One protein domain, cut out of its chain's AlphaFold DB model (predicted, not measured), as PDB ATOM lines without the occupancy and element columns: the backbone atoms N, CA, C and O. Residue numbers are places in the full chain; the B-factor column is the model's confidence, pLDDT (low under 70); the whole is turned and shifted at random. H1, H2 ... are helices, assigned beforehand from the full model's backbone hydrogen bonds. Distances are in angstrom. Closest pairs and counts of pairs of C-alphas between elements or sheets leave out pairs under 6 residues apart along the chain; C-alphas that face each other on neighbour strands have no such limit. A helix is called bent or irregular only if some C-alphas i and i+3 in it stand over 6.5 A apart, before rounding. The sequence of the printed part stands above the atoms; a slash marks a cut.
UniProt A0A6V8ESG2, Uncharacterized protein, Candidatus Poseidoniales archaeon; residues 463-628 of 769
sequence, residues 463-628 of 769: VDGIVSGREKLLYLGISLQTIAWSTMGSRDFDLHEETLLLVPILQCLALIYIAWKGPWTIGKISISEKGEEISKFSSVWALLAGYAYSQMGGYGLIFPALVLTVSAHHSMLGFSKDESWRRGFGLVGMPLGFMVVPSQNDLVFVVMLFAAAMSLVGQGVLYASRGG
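What this domain is: This is residues 463 to 628 of the 769 residues of an uncharacterized protein of Candidatus Poseidoniales archaeon (UniProt A0A6V8ESG2). A flat slab of six long, nearly aligned helices, each running against the one before it: H3 and H4 form one close pair in the middle, H5 and H6 another, and H2 and H7 stand at the two ends of the slab. Short H1 folds back on residues 471 to 474 of H2. The printed part has 166 residues with seven named helices, H1 to H7 in chain order, and no named strand; its class is all helix. It is compact, with a radius of gyration of the C-alphas of 17.6 A, and spans 49 by 42 by 18 A.

Where its parts are: Find C-alpha 463 at (61.835, 22.046, -3.991), where H1 begins; it ends at residue 468. H2, residues 471 to 492, is 30.1 A long, with a kink of 30 degrees near residue 483; it is neither bent nor irregular, but only just: C-alphas 482 and 485 are 6.0 A apart. H3, residues 497 to 517, is 31.5 A long. H4 begins at C-alpha 527, (70.426, 26.439, 8.940), and runs 33.1 A to residue 551, with a kink of 34 degrees near residue 534; it is irregular, C-alphas 529 and 532 being 7.7 A apart. H5, residues 558 to 577, is 27.9 A long, and H6, residues 580 to 595, 23.5 A. H7, residues 602 to 626, runs 36.5 A to C-alpha 626 at (85.930, 14.980, 28.803).

How they stand to each other: Look first at H2, H3, H4 and H5, an up and down bundle, each helix running against the one before. H2 and H3 touch, closest at the C-alphas of Ser 486 and Glu 497, 4.6 A. H3 and H4 touch at a shallow tilt of 23 degrees, closest at the C-alphas of Cys 508 and Ser 538, 4.6 A. H4 touches H5 with residues 539 to 550 alone, closest at the C-alphas of Gly 546 and Phe 559, 5.0 A. H1 and H2 touch and form a hairpin, their closest C-alphas those of Gly 465 and Leu 474, 4.5 A. Beyond H5, H6 touches it at the C-alphas of Ser 567 and Gly 586, the closest, 4.4 A. H6 and H7 touch, closest at the C-alphas of Pro 591 and Ala 612, 4.2 A; H2 and H7 are apart. Every O i to N i+4 pair is within hydrogen-bond range in H1, H5 and H7; the counts are 16 of 18 in H2, 13 of 17 in H3, 19 of 21 in H4 and 11 of 12 in H6.

The domain as a whole: The two farthest C-alphas, of Asp 492 and Gly 628, are 59.3 A apart. The printed part has no cut, and no link is long. pLDDT is under 70 at residues 518 to 520, 598 to 601 and 627 to 628.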
ATOM      1  N   VAL A 463      61.459  20.719  -3.473       91.38
ATOM      2  CA  VAL A 463      61.835  22.046  -3.991       91.38
ATOM      3  C   VAL A 463      60.969  23.147  -3.383       91.38
ATOM      4  O   VAL A 463      61.500  24.166  -2.937       91.38
ATOM      5  N   ASP A 464      59.650  22.960  -3.316       88.62
ATOM      6  CA  ASP A 464      58.762  23.949  -2.704       88.62
ATOM      7  C   ASP A 464      59.015  24.075  -1.200       88.62
ATOM      8  O   ASP A 464      58.971  25.187  -0.683       88.62
ATOM      9  N   GLY A 465      59.372  22.997  -0.496       86.69
ATOM     10  CA  GLY A 465      59.808  23.045   0.903       86.69
ATOM     11  C   GLY A 465      61.011  23.971   1.101       86.69
ATOM     12  O   GLY A 465      60.981  24.851   1.961       86.69
ATOM     13  N   ILE A 466      62.022  23.858   0.233       88.00
ATOM     14  CA  ILE A 466      63.220  24.715   0.247       88.00
ATOM     15  C   ILE A 466      62.876  26.180  -0.071       88.00
ATOM     16  O   ILE A 466      63.309  27.097   0.634       88.00
ATOM     17  N   VAL A 467      62.088  26.418  -1.124       87.06
ATOM     18  CA  VAL A 467      61.739  27.774  -1.592       87.06
ATOM     19  C   VAL A 467      60.789  28.487  -0.626       87.06
ATOM     20  O   VAL A 467      60.898  29.699  -0.424       87.06
ATOM     21  N   SER A 468      59.846  27.756  -0.029       80.88
ATOM     22  CA  SER A 468      58.861  28.300   0.911       80.88
ATOM     23  C   SER A 468      59.374  28.402   2.346       80.88
ATOM     24  O   SER A 468      58.774  29.136   3.128       80.88
ATOM     25  N   GLY A 469      60.476  27.725   2.681       81.94
ATOM     26  CA  GLY A 469      61.004  27.678   4.044       81.94
ATOM     27  C   GLY A 469      60.269  26.691   4.953       81.94
ATOM     28  O   GLY A 469      60.317  26.855   6.164       81.94
ATOM     29  N   ARG A 470      59.555  25.707   4.388       84.75
ATOM     30  CA  ARG A 470      58.752  24.718   5.128       84.75
ATOM     31  C   ARG A 470      59.514  23.400   5.252       84.75
ATOM     32  O   ARG A 470      59.466  22.553   4.359       84.75
ATOM     33  N   GLU A 471      60.173  23.197   6.383       84.56
ATOM     34  CA  GLU A 471      61.015  22.032   6.667       84.56
ATOM     35  C   GLU A 471      60.236  20.710   6.658       84.56
ATOM     36  O   GLU A 471      60.700  19.719   6.099       84.56
ATOM     37  N   LYS A 472      59.000  20.700   7.170       88.00
ATOM     38  CA  LYS A 472      58.154  19.493   7.164       88.00
ATOM     39  C   LYS A 472      57.834  19.014   5.744       88.00
ATOM     40  O   LYS A 472      57.748  17.811   5.512       88.00
ATOM     41  N   LEU A 473      57.681  19.945   4.798       88.12
ATOM     42  CA  LEU A 473      57.417  19.623   3.394       88.12
ATOM     43  C   LEU A 473      58.670  19.063   2.707       88.12
ATOM     44  O   LEU A 473      58.564  18.109   1.940       88.12
ATOM     45  N   LEU A 474      59.851  19.602   3.039       90.06
ATOM     46  CA  LEU A 474      61.142  19.054   2.615       90.06
ATOM     47  C   LEU A 474      61.306  17.598   3.078       90.06
ATOM     48  O   LEU A 474      61.634  16.732   2.269       90.06
ATOM     49  N   TYR A 475      61.050  17.324   4.360       92.06
ATOM     50  CA  TYR A 475      61.157  15.974   4.922       92.06
ATOM     51  C   TYR A 475      60.192  15.004   4.245       92.06
ATOM     52  O   TYR A 475      60.609  13.943   3.788       92.06
ATOM     53  N   LEU A 476      58.925  15.401   4.106       92.62
ATOM     54  CA  LEU A 476      57.909  14.583   3.452       92.62
ATOM     55  C   LEU A 476      58.264  14.285   1.986       92.62
ATOM     56  O   LEU A 476      58.127  13.142   1.556       92.62
ATOM     57  N   GLY A 477      58.765  15.272   1.237       92.62
ATOM     58  CA  GLY A 477      59.195  15.083  -0.150       92.62
ATOM     59  C   GLY A 477      60.324  14.057  -0.285       92.62
ATOM     60  O   GLY A 477      60.230  13.145  -1.103       92.62
ATOM     61  N   ILE A 478      61.353  14.134   0.566       93.62
ATOM     62  CA  ILE A 478      62.465  13.161   0.578       93.62
ATOM     63  C   ILE A 478      61.978  11.771   0.999       93.62
ATOM     64  O   ILE A 478      62.386  10.765   0.413       93.62
ATOM     65  N   SER A 479      61.080  11.695   1.983       93.31
ATOM     66  CA  SER A 479      60.464  10.434   2.392       93.31
ATOM     67  C   SER A 479      59.705   9.778   1.245       93.31
ATOM     68  O   SER A 479      59.953   8.611   0.949       93.31
ATOM     69  N   LEU A 480      58.858  10.522   0.537       93.56
ATOM     70  CA  LEU A 480      58.102   9.999  -0.603       93.56
ATOM     71  C   LEU A 480      59.004   9.605  -1.781       93.56
ATOM     72  O   LEU A 480      58.726   8.609  -2.446       93.56
ATOM     73  N   GLN A 481      60.120  10.312  -1.993       93.00
ATOM     74  CA  GLN A 481      61.108   9.958  -3.017       93.00
ATOM     75  C   GLN A 481      61.694   8.551  -2.827       93.00
ATOM     76  O   GLN A 481      62.001   7.901  -3.822       93.00
ATOM     77  N   THR A 482      61.813   8.044  -1.591       89.81
ATOM     78  CA  THR A 482      62.301   6.667  -1.360       89.81
ATOM     79  C   THR A 482      61.413   5.601  -1.990       89.81
ATOM     80  O   THR A 482      61.922   4.600  -2.480       89.81
ATOM     81  N   ILE A 483      60.104   5.844  -2.037       91.19
ATOM     82  CA  ILE A 483      59.137   4.938  -2.656       91.19
ATOM     83  C   ILE A 483      59.046   5.246  -4.153       91.19
ATOM     84  O   ILE A 483      59.203   4.353  -4.980       91.19
ATOM     85  N   ALA A 484      58.872   6.525  -4.504       92.38
ATOM     86  CA  ALA A 484      58.628   6.967  -5.874       92.38
ATOM     87  C   ALA A 484      59.724   6.537  -6.856       92.38
ATOM     88  O   ALA A 484      59.423   6.002  -7.920       92.38
ATOM     89  N   TRP A 485      60.997   6.733  -6.494       91.38
ATOM     90  CA  TRP A 485      62.119   6.385  -7.366       91.38
ATOM     91  C   TRP A 485      62.224   4.878  -7.610       91.38
ATOM     92  O   TRP A 485      62.381   4.464  -8.754       91.38
ATOM     93  N   SER A 486      62.108   4.062  -6.558       88.62
ATOM     94  CA  SER A 486      62.163   2.598  -6.667       88.62
ATOM     95  C   SER A 486      61.007   2.066  -7.520       88.62
ATOM     96  O   SER A 486      61.251   1.321  -8.467       88.62
ATOM     97  N   THR A 487      59.776   2.526  -7.266       89.50
ATOM     98  CA  THR A 487      58.589   2.066  -8.009       89.50
ATOM     99  C   THR A 487      58.618   2.495  -9.478       89.50
ATOM    100  O   THR A 487      58.307   1.691 -10.350       89.50
ATOM    101  N   MET A 488      59.047   3.726  -9.779       91.62
ATOM    102  CA  MET A 488      59.236   4.185 -11.161       91.62
ATOM    103  C   MET A 488      60.290   3.357 -11.899       91.62
ATOM    104  O   MET A 488      60.091   2.990 -13.053       91.62
ATOM    105  N   GLY A 489      61.406   3.035 -11.244       86.75
ATOM    106  CA  GLY A 489      62.438   2.190 -11.836       86.75
ATOM    107  C   GLY A 489      61.918   0.836 -12.274       86.75
ATOM    108  O   GLY A 489      62.084   0.488 -13.440       86.75
ATOM    109  N   SER A 490      61.274   0.103 -11.365       86.56
ATOM    110  CA  SER A 490      60.798  -1.251 -11.655       86.56
ATOM    111  C   SER A 490      59.608  -1.290 -12.596       86.56
ATOM    112  O   SER A 490      59.547  -2.164 -13.457       86.56
ATOM    113  N   ARG A 491      58.645  -0.379 -12.432       87.56
ATOM    114  CA  ARG A 491      57.378  -0.438 -13.170       87.56
ATOM    115  C   ARG A 491      57.421   0.277 -14.514       87.56
ATOM    116  O   ARG A 491      56.836  -0.246 -15.458       87.56
ATOM    117  N   ASP A 492      58.119   1.409 -14.618       85.88
ATOM    118  CA  ASP A 492      58.109   2.221 -15.843       85.88
ATOM    119  C   ASP A 492      59.319   1.930 -16.750       85.88
ATOM    120  O   ASP A 492      59.200   1.996 -17.974       85.88
ATOM    121  N   PHE A 493      60.492   1.627 -16.177       85.00
ATOM    122  CA  PHE A 493      61.761   1.569 -16.924       85.00
ATOM    123  C   PHE A 493      62.510   0.229 -16.857       85.00
ATOM    124  O   PHE A 493      63.582   0.128 -17.457       85.00
ATOM    125  N   ASP A 494      61.980  -0.777 -16.151       83.69
ATOM    126  CA  ASP A 494      62.631  -2.081 -15.912       83.69
ATOM    127  C   ASP A 494      64.077  -1.938 -15.375       83.69
ATOM    128  O   ASP A 494      65.016  -2.643 -15.749       83.69
ATOM    129  N   LEU A 495      64.275  -0.936 -14.515       84.44
ATOM    130  CA  LEU A 495      65.530  -0.654 -13.827       84.44
ATOM    131  C   LEU A 495      65.555  -1.332 -12.457       84.44
ATOM    132  O   LEU A 495      64.538  -1.486 -11.786       84.44
ATOM    133  N   HIS A 496      66.766  -1.652 -12.008       81.94
ATOM    134  CA  HIS A 496      67.026  -2.217 -10.688       81.94
ATOM    135  C   HIS A 496      66.608  -1.233  -9.579       81.94
ATOM    136  O   HIS A 496      67.186  -0.144  -9.461       81.94
ATOM    137  N   GLU A 497      65.621  -1.628  -8.768       80.19
ATOM    138  CA  GLU A 497      64.999  -0.816  -7.710       80.19
ATOM    139  C   GLU A 497      66.030  -0.255  -6.726       80.19
ATOM    140  O   GLU A 497      65.958   0.909  -6.319       80.19
ATOM    141  N   GLU A 498      67.036  -1.062  -6.390       79.69
ATOM    142  CA  GLU A 498      68.095  -0.700  -5.463       79.69
ATOM    143  C   GLU A 498      68.906   0.503  -5.962       79.69
ATOM    144  O   GLU A 498      69.238   1.398  -5.188       79.69
ATOM    145  N   THR A 499      69.186   0.609  -7.262       82.50
ATOM    146  CA  THR A 499      70.069   1.672  -7.777       82.50
ATOM    147  C   THR A 499      69.441   3.053  -7.595       82.50
ATOM    148  O   THR A 499      70.139   4.035  -7.339       82.50
ATOM    149  N   LEU A 500      68.115   3.133  -7.658       87.50
ATOM    150  CA  LEU A 500      67.381   4.388  -7.546       87.50
ATOM    151  C   LEU A 500      67.200   4.853  -6.095       87.50
ATOM    152  O   LEU A 500      67.085   6.056  -5.852       87.50
ATOM    153  N   LEU A 501      67.305   3.950  -5.114       87.38
ATOM    154  CA  LEU A 501      67.372   4.313  -3.690       87.38
ATOM    155  C   LEU A 501      68.647   5.090  -3.326       87.38
ATOM    156  O   LEU A 501      68.679   5.766  -2.295       87.38
ATOM    157  N   LEU A 502      69.678   5.079  -4.176       88.56
ATOM    158  CA  LEU A 502      70.860   5.921  -3.983       88.56
ATOM    159  C   LEU A 502      70.525   7.418  -4.059       88.56
ATOM    160  O   LEU A 502      71.181   8.215  -3.392       88.56
ATOM    161  N   VAL A 503      69.494   7.820  -4.810       90.56
ATOM    162  CA  VAL A 503      69.091   9.231  -4.952       90.56
ATOM    163  C   VAL A 503      68.681   9.857  -3.608       90.56
ATOM    164  O   VAL A 503      69.322  10.829  -3.197       90.56
ATOM    165  N   PRO A 504      67.681   9.329  -2.872       91.44
ATOM    166  CA  PRO A 504      67.312   9.874  -1.565       91.44
ATOM    167  C   PRO A 504      68.430   9.719  -0.521       91.44
ATOM    168  O   PRO A 504      68.582  10.596   0.333       91.44
ATOM    169  N   ILE A 505      69.260   8.668  -0.603       92.44
ATOM    170  CA  ILE A 505      70.445   8.512   0.260       92.44
ATOM    171  C   ILE A 505      71.420   9.678   0.048       92.44
ATOM    172  O   ILE A 505      71.831  10.329   1.011       92.44
ATOM    173  N   LEU A 506      71.762   9.984  -1.207       93.44
ATOM    174  CA  LEU A 506      72.662  11.085  -1.554       93.44
ATOM    175  C   LEU A 506      72.090  12.444  -1.139       93.44
ATOM    176  O   LEU A 506      72.835  13.278  -0.624       93.44
ATOM    177  N   GLN A 507      70.782  12.664  -1.294       92.56
ATOM    178  CA  GLN A 507      70.121  13.885  -0.816       92.56
ATOM    179  C   GLN A 507      70.238  14.044   0.705       92.56
ATOM    180  O   GLN A 507      70.562  15.130   1.187       92.56
ATOM    181  N   CYS A 508      70.038  12.967   1.468       93.50
ATOM    182  CA  CYS A 508      70.194  12.993   2.920       93.50
ATOM    183  C   CYS A 508      71.646  13.285   3.331       93.50
ATOM    184  O   CYS A 508      71.885  14.130   4.195       93.50
ATOM    185  N   LEU A 509      72.629  12.652   2.682       92.94
ATOM    186  CA  LEU A 509      74.050  12.933   2.925       92.94
ATOM    187  C   LEU A 509      74.412  14.386   2.582       92.94
ATOM    188  O   LEU A 509      75.129  15.038   3.343       92.94
ATOM    189  N   ALA A 510      73.868  14.925   1.487       90.62
ATOM    190  CA  ALA A 510      74.038  16.327   1.120       90.62
ATOM    191  C   ALA A 510      73.451  17.265   2.184       90.62
ATOM    192  O   ALA A 510      74.110  18.227   2.571       90.62
ATOM    193  N   LEU A 511      72.262  16.973   2.723       90.19
ATOM    194  CA  LEU A 511      71.665  17.760   3.806       90.19
ATOM    195  C   LEU A 511      72.474  17.693   5.105       90.19
ATOM    196  O   LEU A 511      72.608  18.715   5.777       90.19
ATOM    197  N   ILE A 512      73.050  16.536   5.450       90.31
ATOM    198  CA  ILE A 512      73.967  16.406   6.597       90.31
ATOM    199  C   ILE A 512      75.194  17.300   6.390       90.31
ATOM    200  O   ILE A 512      75.553  18.072   7.279       90.31
ATOM    201  N   TYR A 513      75.796  17.248   5.202       87.88
ATOM    202  CA  TYR A 513      76.952  18.073   4.862       87.88
ATOM    203  C   TYR A 513      76.626  19.571   4.861       87.88
ATOM    204  O   TYR A 513      77.409  20.365   5.381       87.88
ATOM    205  N   ILE A 514      75.470  19.976   4.328       86.19
ATOM    206  CA  ILE A 514      75.037  21.380   4.323       86.19
ATOM    207  C   ILE A 514      74.754  21.866   5.748       86.19
ATOM    208  O   ILE A 514      75.193  22.958   6.104       86.19
ATOM    209  N   ALA A 515      74.098  21.052   6.580       85.19
ATOM    210  CA  ALA A 515      73.881  21.361   7.993       85.19
ATOM    211  C   ALA A 515      75.202  21.502   8.774       85.19
ATOM    212  O   ALA A 515      75.252  22.207   9.781       85.19
ATOM    213  N   TRP A 516      76.277  20.852   8.312       80.50
ATOM    214  CA  TRP A 516      77.610  20.971   8.899       80.50
ATOM    215  C   TRP A 516      78.406  22.185   8.394       80.50
ATOM    216  O   TRP A 516      78.875  22.974   9.215       80.50
ATOM    217  N   LYS A 517      78.590  22.310   7.071       77.50
ATOM    218  CA  LYS A 517      79.456  23.319   6.427       77.50
ATOM    219  C   LYS A 517      78.832  24.714   6.408       77.50
ATOM    220  O   LYS A 517      79.562  25.695   6.466       77.50
ATOM    221  N   GLY A 518      77.505  24.770   6.294       60.00
ATOM    222  CA  GLY A 518      76.655  25.941   6.485       60.00
ATOM    223  C   GLY A 518      77.031  27.220   5.726       60.00
ATOM    224  O   GLY A 518      77.683  28.096   6.286       60.00
ATOM    225  N   PRO A 519      76.472  27.451   4.528       59.31
ATOM    226  CA  PRO A 519      75.843  28.744   4.254       59.31
ATOM    227  C   PRO A 519      74.821  29.075   5.359       59.31
ATOM    228  O   PRO A 519      74.323  28.175   6.032       59.31
ATOM    229  N   TRP A 520      74.442  30.342   5.535       63.59
ATOM    230  CA  TRP A 520      73.460  30.709   6.568       63.59
ATOM    231  C   TRP A 520      72.029  30.192   6.280       63.59
ATOM    232  O   TRP A 520      71.243  30.034   7.214       63.59
ATOM    233  N   THR A 521      71.687  29.856   5.026       73.00
ATOM    234  CA  THR A 521      70.329  29.431   4.608       73.00
ATOM    235  C   THR A 521      70.314  28.412   3.455       73.00
ATOM    236  O   THR A 521      71.077  28.563   2.500       73.00
ATOM    237  N   ILE A 522      69.388  27.436   3.480       75.25
ATOM    238  CA  ILE A 522      68.967  26.641   2.299       75.25
ATOM    239  C   ILE A 522      67.646  27.217   1.789       75.25
ATOM    240  O   ILE A 522      66.594  26.993   2.389       75.25
ATOM    241  N   GLY A 523      67.679  27.979   0.696       77.81
ATOM    242  CA  GLY A 523      66.498  28.731   0.264       77.81
ATOM    243  C   GLY A 523      66.064  29.707   1.361       77.81
ATOM    244  O   GLY A 523      66.836  30.589   1.726       77.81
ATOM    245  N   LYS A 524      64.853  29.531   1.905       79.50
ATOM    246  CA  LYS A 524      64.360  30.308   3.063       79.50
ATOM    247  C   LYS A 524      64.553  29.614   4.417       79.50
ATOM    248  O   LYS A 524      64.213  30.197   5.440       79.50
ATOM    249  N   ILE A 525      65.071  28.387   4.442       79.50
ATOM    250  CA  ILE A 525      65.284  27.634   5.682       79.50
ATOM    251  C   ILE A 525      66.580  28.114   6.333       79.50
ATOM    252  O   ILE A 525      67.658  27.992   5.744       79.50
ATOM    253  N   SER A 526      66.478  28.635   7.555       81.25
ATOM    254  CA  SER A 526      67.636  29.021   8.361       81.25
ATOM    255  C   SER A 526      68.363  27.783   8.890       81.25
ATOM    256  O   SER A 526      67.810  27.021   9.688       81.25
ATOM    257  N   ILE A 527      69.614  27.572   8.462       80.75
ATOM    258  CA  ILE A 527      70.426  26.439   8.940       80.75
ATOM    259  C   ILE A 527      70.861  26.664  10.395       80.75
ATOM    260  O   ILE A 527      71.030  25.693  11.130       80.75
ATOM    261  N   SER A 528      70.997  27.916  10.845       75.62
ATOM    262  CA  SER A 528      71.376  28.213  12.234       75.62
ATOM    263  C   SER A 528      70.303  27.802  13.243       75.62
ATOM    264  O   SER A 528      70.638  27.386  14.346       75.62
ATOM    265  N   GLU A 529      69.029  27.879  12.859       80.50
ATOM    266  CA  GLU A 529      67.901  27.520  13.724       80.50
ATOM    267  C   GLU A 529      67.498  26.049  13.559       80.50
ATOM    268  O   GLU A 529      67.219  25.357  14.535       80.50
ATOM    269  N   LYS A 530      67.488  25.547  12.317       84.19
ATOM    270  CA  LYS A 530      66.939  24.224  11.975       84.19
ATOM    271  C   LYS A 530      67.982  23.167  11.623       84.19
ATOM    272  O   LYS A 530      67.627  22.024  11.336       84.19
ATOM    273  N   GLY A 531      69.271  23.502  11.667       83.81
ATOM    274  CA  GLY A 531      70.360  22.599  11.288       83.81
ATOM    275  C   GLY A 531      70.404  21.303  12.102       83.81
ATOM    276  O   GLY A 531      70.670  20.242  11.536       83.81
ATOM    277  N   GLU A 532      70.090  21.352  13.400       86.62
ATOM    278  CA  GLU A 532      70.024  20.154  14.249       86.62
ATOM    279  C   GLU A 532      68.895  19.207  13.811       86.62
ATOM    280  O   GLU A 532      69.136  18.016  13.604       86.62
ATOM    281  N   GLU A 533      67.681  19.732  13.612       88.50
ATOM    282  CA  GLU A 533      66.507  18.965  13.166       88.50
ATOM    283  C   GLU A 533      66.743  18.329  11.788       88.50
ATOM    284  O   GLU A 533      66.536  17.125  11.617       88.50
ATOM    285  N   ILE A 534      67.269  19.104  10.829       89.00
ATOM    286  CA  ILE A 534      67.627  18.618   9.486       89.00
ATOM    287  C   ILE A 534      68.684  17.517   9.577       89.00
ATOM    288  O   ILE A 534      68.579  16.499   8.894       89.00
ATOM    289  N   SER A 535      69.702  17.699  10.419       89.25
ATOM    290  CA  SER A 535      70.770  16.717  10.582       89.25
ATOM    291  C   SER A 535      70.246  15.414  11.191       89.25
ATOM    292  O   SER A 535      70.597  14.343  10.696       89.25
ATOM    293  N   LYS A 536      69.355  15.474  12.193       91.00
ATOM    294  CA  LYS A 536      68.697  14.289  12.771       91.00
ATOM    295  C   LYS A 536      67.840  13.556  11.743       91.00
ATOM    296  O   LYS A 536      68.048  12.359  11.546       91.00
ATOM    297  N   PHE A 537      66.930  14.268  11.071       92.94
ATOM    298  CA  PHE A 537      66.050  13.687  10.054       92.94
ATOM    299  C   PHE A 537      66.863  12.996   8.957       92.94
ATOM    300  O   PHE A 537      66.708  11.796   8.745       92.94
ATOM    301  N   SER A 538      67.790  13.721   8.326       92.69
ATOM    302  CA  SER A 538      68.585  13.197   7.214       92.69
ATOM    303  C   SER A 538      69.449  12.008   7.623       92.69
ATOM    304  O   SER A 538      69.641  11.091   6.837       92.69
ATOM    305  N   SER A 539      69.945  11.977   8.862       91.94
ATOM    306  CA  SER A 539      70.744  10.846   9.349       91.94
ATOM    307  C   SER A 539      69.903   9.598   9.524       91.94
ATOM    308  O   SER A 539      70.258   8.549   8.996       91.94
ATOM    309  N   VAL A 540      68.765   9.708  10.212       92.25
ATOM    310  CA  VAL A 540      67.843   8.579  10.394       92.25
ATOM    311  C   VAL A 540      67.333   8.091   9.041       92.25
ATOM    312  O   VAL A 540      67.342   6.891   8.776       92.25
ATOM    313  N   TRP A 541      66.940   9.011   8.161       93.56
ATOM    314  CA  TRP A 541      66.360   8.660   6.873       93.56
ATOM    315  C   TRP A 541      67.379   8.067   5.897       93.56
ATOM    316  O   TRP A 541      67.055   7.106   5.202       93.56
ATOM    317  N   ALA A 542      68.630   8.546   5.903       93.25
ATOM    318  CA  ALA A 542      69.717   7.909   5.160       93.25
ATOM    319  C   ALA A 542      69.910   6.451   5.597       93.25
ATOM    320  O   ALA A 542      70.040   5.580   4.740       93.25
ATOM    321  N   LEU A 543      69.905   6.174   6.911       92.06
ATOM    322  CA  LEU A 543      70.038   4.807   7.426       92.06
ATOM    323  C   LEU A 543      68.844   3.932   7.023       92.06
ATOM    324  O   LEU A 543      69.048   2.798   6.604       92.06
ATOM    325  N   LEU A 544      67.613   4.445   7.108       91.62
ATOM    326  CA  LEU A 544      66.410   3.706   6.704       91.62
ATOM    327  C   LEU A 544      66.413   3.383   5.204       91.62
ATOM    328  O   LEU A 544      66.194   2.233   4.826       91.62
ATOM    329  N   ALA A 545      66.718   4.367   4.356       90.38
ATOM    330  CA  ALA A 545      66.836   4.164   2.914       90.38
ATOM    331  C   ALA A 545      67.996   3.213   2.568       90.38
ATOM    332  O   ALA A 545      67.849   2.350   1.706       90.38
ATOM    333  N   GLY A 546      69.125   3.311   3.277       88.75
ATOM    334  CA  GLY A 546      70.256   2.389   3.137       88.75
ATOM    335  C   GLY A 546      69.924   0.958   3.570       88.75
ATOM    336  O   GLY A 546      70.360   0.004   2.929       88.75
ATOM    337  N   TYR A 547      69.118   0.789   4.618       88.62
ATOM    338  CA  TYR A 547      68.631  -0.523   5.033       88.62
ATOM    339  C   TYR A 547      67.713  -1.126   3.966       88.62
ATOM    340  O   TYR A 547      67.932  -2.266   3.559       88.62
ATOM    341  N   ALA A 548      66.750  -0.350   3.456       87.50
ATOM    342  CA  ALA A 548      65.876  -0.773   2.361       87.50
ATOM    343  C   ALA A 548      66.682  -1.169   1.111       87.50
ATOM    344  O   ALA A 548      66.466  -2.248   0.565       87.50
ATOM    345  N   TYR A 549      67.688  -0.365   0.741       87.81
ATOM    346  CA  TYR A 549      68.636  -0.670  -0.336       87.81
ATOM    347  C   TYR A 549      69.296  -2.043  -0.152       87.81
ATOM    348  O   TYR A 549      69.360  -2.838  -1.088       87.81
ATOM    349  N   SER A 550      69.750  -2.356   1.066       85.31
ATOM    350  CA  SER A 550      70.365  -3.652   1.368       85.31
ATOM    351  C   SER A 550      69.374  -4.820   1.324       85.31
ATOM    352  O   SER A 550      69.793  -5.929   1.008       85.31
ATOM    353  N   GLN A 551      68.099  -4.611   1.672       84.19
ATOM    354  CA  GLN A 551      67.075  -5.664   1.621       84.19
ATOM    355  C   GLN A 551      66.615  -5.964   0.189       84.19
ATOM    356  O   GLN A 551      66.273  -7.102  -0.115       84.19
ATOM    357  N   MET A 552      66.658  -4.970  -0.700       80.81
ATOM    358  CA  MET A 552      66.268  -5.094  -2.110       80.81
ATOM    359  C   MET A 552      67.349  -5.727  -3.005       80.81
ATOM    360  O   MET A 552      67.237  -5.693  -4.220       80.81
ATOM    361  N   GLY A 553      68.397  -6.323  -2.428       75.75
ATOM    362  CA  GLY A 553      69.478  -6.959  -3.196       75.75
ATOM    363  C   GLY A 553      70.612  -6.014  -3.600       75.75
ATOM    364  O   GLY A 553      71.520  -6.422  -4.324       75.75
ATOM    365  N   GLY A 554      70.607  -4.777  -3.091       78.25
ATOM    366  CA  GLY A 554      71.708  -3.838  -3.255       78.25
ATOM    367  C   GLY A 554      73.029  -4.336  -2.666       78.25
ATOM    368  O   GLY A 554      73.098  -5.286  -1.883       78.25
ATOM    369  N   TYR A 555      74.120  -3.667  -3.035       81.25
ATOM    370  CA  TYR A 555      75.462  -4.047  -2.609       81.25
ATOM    371  C   TYR A 555      75.591  -4.001  -1.076       81.25
ATOM    372  O   TYR A 555      75.596  -2.927  -0.471       81.25
ATOM    373  N   GLY A 556      75.728  -5.171  -0.443       76.44
ATOM    374  CA  GLY A 556      75.609  -5.333   1.013       76.44
ATOM    375  C   GLY A 556      76.602  -4.533   1.867       76.44
ATOM    376  O   GLY A 556      76.385  -4.382   3.063       76.44
ATOM    377  N   LEU A 557      77.673  -3.981   1.281       82.62
ATOM    378  CA  LEU A 557      78.617  -3.102   1.984       82.62
ATOM    379  C   LEU A 557      78.145  -1.645   2.105       82.62
ATOM    380  O   LEU A 557      78.663  -0.922   2.955       82.62
ATOM    381  N   ILE A 558      77.168  -1.203   1.307       85.25
ATOM    382  CA  ILE A 558      76.722   0.200   1.298       85.25
ATOM    383  C   ILE A 558      76.034   0.574   2.610       85.25
ATOM    384  O   ILE A 558      76.352   1.614   3.179       85.25
ATOM    385  N   PHE A 559      75.146  -0.274   3.134       88.38
ATOM    386  CA  PHE A 559      74.467   0.008   4.400       88.38
ATOM    387  C   PHE A 559      75.434   0.073   5.602       88.38
ATOM    388  O   PHE A 559      75.429   1.091   6.296       88.38
ATOM    389  N   PRO A 560      76.332  -0.909   5.824       87.50
ATOM    390  CA  PRO A 560      77.379  -0.816   6.846       87.50
ATOM    391  C   PRO A 560      78.273   0.419   6.693       87.50
ATOM    392  O   PRO A 560      78.519   1.128   7.669       87.50
ATOM    393  N   ALA A 561      78.726   0.722   5.471       89.00
ATOM    394  CA  ALA A 561      79.556   1.896   5.204       89.00
ATOM    395  C   ALA A 561      78.817   3.201   5.525       89.00
ATOM    396  O   ALA A 561      79.405   4.129   6.083       89.00
ATOM    397  N   LEU A 562      77.523   3.267   5.217       91.56
ATOM    398  CA  LEU A 562      76.670   4.406   5.518       91.56
ATOM    399  C   LEU A 562      76.478   4.581   7.033       91.56
ATOM    400  O   LEU A 562      76.663   5.690   7.539       91.56
ATOM    401  N   VAL A 563      76.204   3.496   7.770       91.38
ATOM    402  CA  VAL A 563      76.127   3.511   9.242       91.38
ATOM    403  C   VAL A 563      77.437   4.014   9.843       91.38
ATOM    404  O   VAL A 563      77.413   4.936  10.661       91.38
ATOM    405  N   LEU A 564      78.579   3.476   9.410       91.25
ATOM    406  CA  LEU A 564      79.897   3.899   9.887       91.25
ATOM    407  C   LEU A 564      80.171   5.373   9.583       91.25
ATOM    408  O   LEU A 564      80.557   6.117  10.480       91.25
ATOM    409  N   THR A 565      79.930   5.812   8.348       91.12
ATOM    410  CA  THR A 565      80.242   7.178   7.901       91.12
ATOM    411  C   THR A 565      79.393   8.213   8.632       91.12
ATOM    412  O   THR A 565      79.931   9.181   9.170       91.12
ATOM    413  N   VAL A 566      78.074   8.005   8.707       92.69
ATOM    414  CA  VAL A 566      77.157   8.927   9.396       92.69
ATOM    415  C   VAL A 566      77.466   8.958  10.896       92.69
ATOM    416  O   VAL A 566      77.535  10.034  11.491       92.69
ATOM    417  N   SER A 567      77.734   7.803  11.511       91.69
ATOM    418  CA  SER A 567      78.046   7.717  12.946       91.69
ATOM    419  C   SER A 567      79.395   8.334  13.298       91.69
ATOM    420  O   SER A 567      79.503   9.040  14.302       91.69
ATOM    421  N   ALA A 568      80.417   8.118  12.467       89.00
ATOM    422  CA  ALA A 568      81.725   8.731  12.645       89.00
ATOM    423  C   ALA A 568      81.661  10.251  12.480       89.00
ATOM    424  O   ALA A 568      82.197  10.981  13.317       89.00
ATOM    425  N   HIS A 569      80.929  10.724  11.468       90.25
ATOM    426  CA  HIS A 569      80.681  12.145  11.258       90.25
ATOM    427  C   HIS A 569      80.016  12.791  12.483       90.25
ATOM    428  O   HIS A 569      80.519  13.789  13.002       90.25
ATOM    429  N   HIS A 570      78.940  12.200  13.017       90.00
ATOM    430  CA  HIS A 570      78.296  12.717  14.231       90.00
ATOM    431  C   HIS A 570      79.182  12.636  15.463       90.00
ATOM    432  O   HIS A 570      79.190  13.579  16.243       90.00
ATOM    433  N   SER A 571      79.959  11.570  15.644       88.75
ATOM    434  CA  SER A 571      80.881  11.479  16.778       88.75
ATOM    435  C   SER A 571      81.904  12.619  16.764       88.75
ATOM    436  O   SER A 571      82.037  13.337  17.756       88.75
ATOM    437  N   MET A 572      82.550  12.862  15.618       86.12
ATOM    438  CA  MET A 572      83.529  13.943  15.454       86.12
ATOM    439  C   MET A 572      82.910  15.324  15.725       86.12
ATOM    440  O   MET A 572      83.494  16.156  16.426       86.12
ATOM    441  N   LEU A 573      81.696  15.566  15.223       84.69
ATOM    442  CA  LEU A 573      80.967  16.809  15.490       84.69
ATOM    443  C   LEU A 573      80.502  16.929  16.940       84.69
ATOM    444  O   LEU A 573      80.571  18.005  17.522       84.69
ATOM    445  N   GLY A 574      80.057  15.833  17.543       84.69
ATOM    446  CA  GLY A 574      79.563  15.804  18.911       84.69
ATOM    447  C   GLY A 574      80.649  16.106  19.941       84.69
ATOM    448  O   GLY A 574      80.364  16.771  20.937       84.69
ATOM    449  N   PHE A 575      81.886  15.659  19.706       83.38
ATOM    450  CA  PHE A 575      83.019  16.002  20.569       83.38
ATOM    451  C   PHE A 575      83.572  17.406  20.307       83.38
ATOM    452  O   PHE A 575      83.934  18.073  21.270       83.38
ATOM    453  N   SER A 576      83.577  17.887  19.057       82.00
ATOM    454  CA  SER A 576      84.080  19.234  18.727       82.00
ATOM    455  C   SER A 576      83.120  20.372  19.094       82.00
ATOM    456  O   SER A 576      83.571  21.410  19.566       82.00
ATOM    457  N   LYS A 577      81.805  20.193  18.894       77.00
ATOM    458  CA  LYS A 577      80.766  21.207  19.171       77.00
ATOM    459  C   LYS A 577      80.025  21.013  20.494       77.00
ATOM    460  O   LYS A 577      79.153  21.807  20.815       77.00
ATOM    461  N   ASP A 578      80.349  19.962  21.245       77.25
ATOM    462  CA  ASP A 578      79.665  19.607  22.492       77.25
ATOM    463  C   ASP A 578      78.157  19.308  22.358       77.25
ATOM    464  O   ASP A 578      77.319  19.723  23.154       77.25
ATOM    465  N   GLU A 579      77.788  18.501  21.369       81.25
ATOM    466  CA  GLU A 579      76.398  18.074  21.194       81.25
ATOM    467  C   GLU A 579      76.212  16.651  21.745       81.25
ATOM    468  O   GLU A 579      76.788  15.676  21.252       81.25
ATOM    469  N   SER A 580      75.429  16.504  22.821       82.88
ATOM    470  CA  SER A 580      75.211  15.218  23.512       82.88
ATOM    471  C   SER A 580      74.551  14.165  22.619       82.88
ATOM    472  O   SER A 580      74.995  13.016  22.588       82.88
ATOM    473  N   TRP A 581      73.548  14.556  21.832       84.06
ATOM    474  CA  TRP A 581      72.827  13.639  20.948       84.06
ATOM    475  C   TRP A 581      73.720  13.082  19.827       84.06
ATOM    476  O   TRP A 581      73.611  11.902  19.497       84.06
ATOM    477  N   ARG A 582      74.649  13.884  19.285       85.75
ATOM    478  CA  ARG A 582      75.596  13.446  18.244       85.75
ATOM    479  C   ARG A 582      76.628  12.457  18.776       85.75
ATOM    480  O   ARG A 582      76.951  11.478  18.104       85.75
ATOM    481  N   ARG A 583      77.105  12.664  20.009       87.12
ATOM    482  CA  ARG A 583      77.994  11.706  20.686       87.12
ATOM    483  C   ARG A 583      77.277  10.398  21.001       87.12
ATOM    484  O   ARG A 583      77.856   9.333  20.803       87.12
ATOM    485  N   GLY A 584      76.016  10.463  21.436       84.44
ATOM    486  CA  GLY A 584      75.175   9.277  21.624       84.44
ATOM    487  C   GLY A 584      74.960   8.508  20.318       84.44
ATOM    488  O   GLY A 584      75.105   7.287  20.289       84.44
ATOM    489  N   PHE A 585      74.705   9.226  19.219       86.00
ATOM    490  CA  PHE A 585      74.572   8.638  17.885       86.00
ATOM    491  C   PHE A 585      75.857   7.915  17.451       86.00
ATOM    492  O   PHE A 585      75.800   6.772  17.003       86.00
ATOM    493  N   GLY A 586      77.024   8.539  17.640       86.00
ATOM    494  CA  GLY A 586      78.323   7.929  17.343       86.00
ATOM    495  C   GLY A 586      78.652   6.705  18.203       86.00
ATOM    496  O   GLY A 586      79.130   5.702  17.674       86.00
ATOM    497  N   LEU A 587      78.352   6.772  19.506       87.56
ATOM    498  CA  LEU A 587      78.600   5.699  20.479       87.56
ATOM    499  C   LEU A 587      77.882   4.399  20.108       87.56
ATOM    500  O   LEU A 587      78.457   3.323  20.241       87.56
ATOM    501  N   VAL A 588      76.633   4.501  19.654       87.81
ATOM    502  CA  VAL A 588      75.817   3.339  19.275       87.81
ATOM    503  C   VAL A 588      76.064   2.942  17.820       87.81
ATOM    504  O   VAL A 588      76.189   1.759  17.507       87.81
ATOM    505  N   GLY A 589      76.153   3.920  16.921       85.94
ATOM    506  CA  GLY A 589      76.181   3.679  15.485       85.94
ATOM    507  C   GLY A 589      77.514   3.146  14.951       85.94
ATOM    508  O   GLY A 589      77.496   2.269  14.090       85.94
ATOM    509  N   MET A 590      78.672   3.586  15.466       88.06
ATOM    510  CA  MET A 590      79.968   3.067  14.989       88.06
ATOM    511  C   MET A 590      80.141   1.554  15.238       88.06
ATOM    512  O   MET A 590      80.439   0.839  14.279       88.06
ATOM    513  N   PRO A 591      79.914   1.019  16.457       87.56
ATOM    514  CA  PRO A 591      80.008  -0.422  16.698       87.56
ATOM    515  C   PRO A 591      79.004  -1.224  15.862       87.56
ATOM    516  O   PRO A 591      79.360  -2.263  15.306       87.56
ATOM    517  N   LEU A 592      77.766  -0.728  15.727       86.19
ATOM    518  CA  LEU A 592      76.733  -1.370  14.909       86.19
ATOM    519  C   LEU A 592      77.123  -1.431  13.430       86.19
ATOM    520  O   LEU A 592      76.914  -2.459  12.791       86.19
ATOM    521  N   GLY A 593      77.728  -0.372  12.890       84.62
ATOM    522  CA  GLY A 593      78.181  -0.344  11.501       84.62
ATOM    523  C   GLY A 593      79.181  -1.456  11.179       84.62
ATOM    524  O   GLY A 593      79.081  -2.073  10.123       84.62
ATOM    525  N   PHE A 594      80.082  -1.780  12.112       86.19
ATOM    526  CA  PHE A 594      80.999  -2.916  11.970       86.19
ATOM    527  C   PHE A 594      80.295  -4.272  12.133       86.19
ATOM    528  O   PHE A 594      80.615  -5.217  11.416       86.19
ATOM    529  N   MET A 595      79.314  -4.385  13.034       84.12
ATOM    530  CA  MET A 595      78.579  -5.639  13.260       84.12
ATOM    531  C   MET A 595      77.665  -6.039  12.096       84.12
ATOM    532  O   MET A 595      77.412  -7.225  11.903       84.12
ATOM    533  N   VAL A 596      77.159  -5.068  11.332       80.88
ATOM    534  CA  VAL A 596      76.183  -5.305  10.254       80.88
ATOM    535  C   VAL A 596      76.854  -5.599   8.901       80.88
ATOM    536  O   VAL A 596      76.171  -5.873   7.916       80.88
ATOM    537  N   VAL A 597      78.191  -5.599   8.826       80.00
ATOM    538  CA  VAL A 597      78.928  -5.979   7.609       80.00
ATOM    539  C   VAL A 597      78.568  -7.421   7.204       80.00
ATOM    540  O   VAL A 597      78.819  -8.340   7.986       80.00
ATOM    541  N   PRO A 598      78.018  -7.661   5.994       65.69
ATOM    542  CA  PRO A 598      77.683  -9.009   5.554       65.69
ATOM    543  C   PRO A 598      78.946  -9.875   5.481       65.69
ATOM    544  O   PRO A 598      79.863  -9.599   4.706       65.69
ATOM    545  N   SER A 599      79.011 -10.931   6.293       63.94
ATOM    546  CA  SER A 599      80.173 -11.817   6.350       63.94
ATOM    547  C   SER A 599      80.037 -12.972   5.358       63.94
ATOM    548  O   SER A 599      79.249 -13.890   5.570       63.94
ATOM    549  N   GLN A 600      80.855 -12.970   4.306       60.00
ATOM    550  CA  GLN A 600      81.110 -14.181   3.510       60.00
ATOM    551  C   GLN A 600      82.315 -14.991   4.030       60.00
ATOM    552  O   GLN A 600      82.586 -16.079   3.533       60.00
ATOM    553  N   ASN A 601      83.050 -14.464   5.017       67.56
ATOM    554  CA  ASN A 601      84.267 -15.061   5.567       67.56
ATOM    555  C   ASN A 601      84.357 -14.799   7.082       67.56
ATOM    556  O   ASN A 601      84.321 -13.641   7.510       67.56
ATOM    557  N   ASP A 602      84.521 -15.864   7.873       73.25
ATOM    558  CA  ASP A 602      84.585 -15.827   9.342       73.25
ATOM    559  C   ASP A 602      85.701 -14.910   9.865       73.25
ATOM    560  O   ASP A 602      85.537 -14.243  10.888       73.25
ATOM    561  N   LEU A 603      86.823 -14.799   9.143       80.12
ATOM    562  CA  LEU A 603      87.928 -13.919   9.534       80.12
ATOM    563  C   LEU A 603      87.530 -12.439   9.471       80.12
ATOM    564  O   LEU A 603      87.873 -11.666  10.364       80.12
ATOM    565  N   VAL A 604      86.789 -12.042   8.432       77.69
ATOM    566  CA  VAL A 604      86.333 -10.654   8.264       77.69
ATOM    567  C   VAL A 604      85.368 -10.292   9.386       77.69
ATOM    568  O   VAL A 604      85.484  -9.215   9.959       77.69
ATOM    569  N   PHE A 605      84.480 -11.212   9.765       78.56
ATOM    570  CA  PHE A 605      83.564 -11.006  10.885       78.56
ATOM    571  C   PHE A 605      84.307 -10.789  12.214       78.56
ATOM    572  O   PHE A 605      84.010  -9.841  12.940       78.56
ATOM    573  N   VAL A 606      85.329 -11.604  12.504       82.44
ATOM    574  CA  VAL A 606      86.161 -11.449  13.714       82.44
ATOM    575  C   VAL A 606      86.907 -10.111  13.719       82.44
ATOM    576  O   VAL A 606      86.934  -9.427  14.743       82.44
ATOM    577  N   VAL A 607      87.474  -9.700  12.580       85.38
ATOM    578  CA  VAL A 607      88.147  -8.397  12.447       85.38
ATOM    579  C   VAL A 607      87.165  -7.243  12.674       85.38
ATOM    580  O   VAL A 607      87.500  -6.292  13.380       85.38
ATOM    581  N   MET A 608      85.942  -7.332  12.148       84.94
ATOM    582  CA  MET A 608      84.918  -6.303  12.348       84.94
ATOM    583  C   MET A 608      84.421  -6.241  13.797       84.94
ATOM    584  O   MET A 608      84.235  -5.148  14.326       84.94
ATOM    585  N   LEU A 609      84.285  -7.373  14.493       85.38
ATOM    586  CA  LEU A 609      83.987  -7.385  15.932       85.38
ATOM    587  C   LEU A 609      85.098  -6.725  16.754       85.38
ATOM    588  O   LEU A 609      84.812  -5.973  17.689       85.38
ATOM    589  N   PHE A 610      86.360  -6.964  16.391       88.56
ATOM    590  CA  PHE A 610      87.486  -6.290  17.029       88.56
ATOM    591  C   PHE A 610      87.456  -4.779  16.761       88.56
ATOM    592  O   PHE A 610      87.634  -3.991  17.686       88.56
ATOM    593  N   ALA A 611      87.144  -4.360  15.530       88.44
ATOM    594  CA  ALA A 611      86.953  -2.950  15.187       88.44
ATOM    595  C   ALA A 611      85.784  -2.312  15.966       88.44
ATOM    596  O   ALA A 611      85.921  -1.201  16.478       88.44
ATOM    597  N   ALA A 612      84.671  -3.033  16.145       88.56
ATOM    598  CA  ALA A 612      83.544  -2.593  16.965       88.56
ATOM    599  C   ALA A 612      83.964  -2.372  18.427       88.56
ATOM    600  O   ALA A 612      83.691  -1.311  18.992       88.56
ATOM    601  N   ALA A 613      84.690  -3.323  19.022       88.25
ATOM    602  CA  ALA A 613      85.212  -3.203  20.383       88.25
ATOM    603  C   ALA A 613      86.200  -2.033  20.522       88.25
ATOM    604  O   ALA A 613      86.076  -1.226  21.443       88.25
ATOM    605  N   MET A 614      87.129  -1.884  19.574       90.38
ATOM    606  CA  MET A 614      88.073  -0.762  19.535       90.38
ATOM    607  C   MET A 614      87.360   0.587  19.411       90.38
ATOM    608  O   MET A 614      87.767   1.549  20.061       90.38
ATOM    609  N   SER A 615      86.267   0.664  18.643       89.12
ATOM    610  CA  SER A 615      85.466   1.888  18.546       89.12
ATOM    611  C   SER A 615      84.819   2.260  19.887       89.12
ATOM    612  O   SER A 615      84.876   3.425  20.273       89.12
ATOM    613  N   LEU A 616      84.300   1.288  20.652       88.00
ATOM    614  CA  LEU A 616      83.756   1.524  21.998       88.00
ATOM    615  C   LEU A 616      84.833   1.976  22.988       88.00
ATOM    616  O   LEU A 616      84.582   2.888  23.772       88.00
ATOM    617  N   VAL A 617      86.027   1.377  22.939       87.56
ATOM    618  CA  VAL A 617      87.169   1.799  23.767       87.56
ATOM    619  C   VAL A 617      87.578   3.231  23.421       87.56
ATOM    620  O   VAL A 617      87.716   4.057  24.320       87.56
ATOM    621  N   GLY A 618      87.700   3.556  22.129       85.25
ATOM    622  CA  GLY A 618      88.014   4.909  21.662       85.25
ATOM    623  C   GLY A 618      86.967   5.940  22.089       85.25
ATOM    624  O   GLY A 618      87.319   7.005  22.589       85.25
ATOM    625  N   GLN A 619      85.675   5.612  21.980       85.69
ATOM    626  CA  GLN A 619      84.603   6.461  22.510       85.69
ATOM    627  C   GLN A 619      84.713   6.601  24.034       85.69
ATOM    628  O   GLN A 619      84.646   7.716  24.542       85.69
ATOM    629  N   GLY A 620      84.928   5.506  24.768       82.12
ATOM    630  CA  GLY A 620      85.087   5.513  26.225       82.12
ATOM    631  C   GLY A 620      86.227   6.418  26.694       82.12
ATOM    632  O   GLY A 620      86.054   7.171  27.650       82.12
ATOM    633  N   VAL A 621      87.344   6.422  25.966       84.19
ATOM    634  CA  VAL A 621      88.464   7.348  26.176       84.19
ATOM    635  C   VAL A 621      88.046   8.805  25.952       84.19
ATOM    636  O   VAL A 621      88.311   9.647  26.809       84.19
ATOM    637  N   LEU A 622      87.348   9.112  24.854       83.75
ATOM    638  CA  LEU A 622      86.873  10.472  24.563       83.75
ATOM    639  C   LEU A 622      85.859  10.976  25.609       83.75
ATOM    640  O   LEU A 622      85.875  12.149  25.978       83.75
ATOM    641  N   TYR A 623      84.995  10.098  26.128       83.75
ATOM    642  CA  TYR A 623      84.076  10.430  27.223       83.75
ATOM    643  C   TYR A 623      84.800  10.609  28.567       83.75
ATOM    644  O   TYR A 623      84.444  11.516  29.317       83.75
ATOM    645  N   ALA A 624      85.811   9.788  28.869       79.06
ATOM    646  CA  ALA A 624      86.595   9.876  30.104       79.06
ATOM    647  C   ALA A 624      87.460  11.145  30.150       79.06
ATOM    648  O   ALA A 624      87.376  11.897  31.120       79.06
ATOM    649  N   SER A 625      88.191  11.428  29.065       78.25
ATOM    650  CA  SER A 625      88.967  12.664  28.877       78.25
ATOM    651  C   SER A 625      88.101  13.895  29.150       78.25
ATOM    652  O   SER A 625      88.453  14.775  29.933       78.25
ATOM    653  N   ARG A 626      86.885  13.898  28.603       72.06
ATOM    654  CA  ARG A 626      85.930  14.980  28.803       72.06
ATOM    655  C   ARG A 626      85.322  15.033  30.211       72.06
ATOM    656  O   ARG A 626      84.967  16.107  30.688       72.06
ATOM    657  N   GLY A 627      85.187  13.892  30.879       63.84
ATOM    658  CA  GLY A 627      84.753  13.797  32.274       63.84
ATOM    659  C   GLY A 627      85.801  14.269  33.288       63.84
ATOM    660  O   GLY A 627      85.585  14.096  34.485       63.84
ATOM    661  N   GLY A 628      86.935  14.820  32.835       55.47
ATOM    662  CA  GLY A 628      88.050  15.225  33.694       55.47
ATOM    663  C   GLY A 628      88.858  14.044  34.234       55.47
ATOM    664  O   GLY A 628      89.728  14.227  35.082       55.47
TER     665      GLY A 628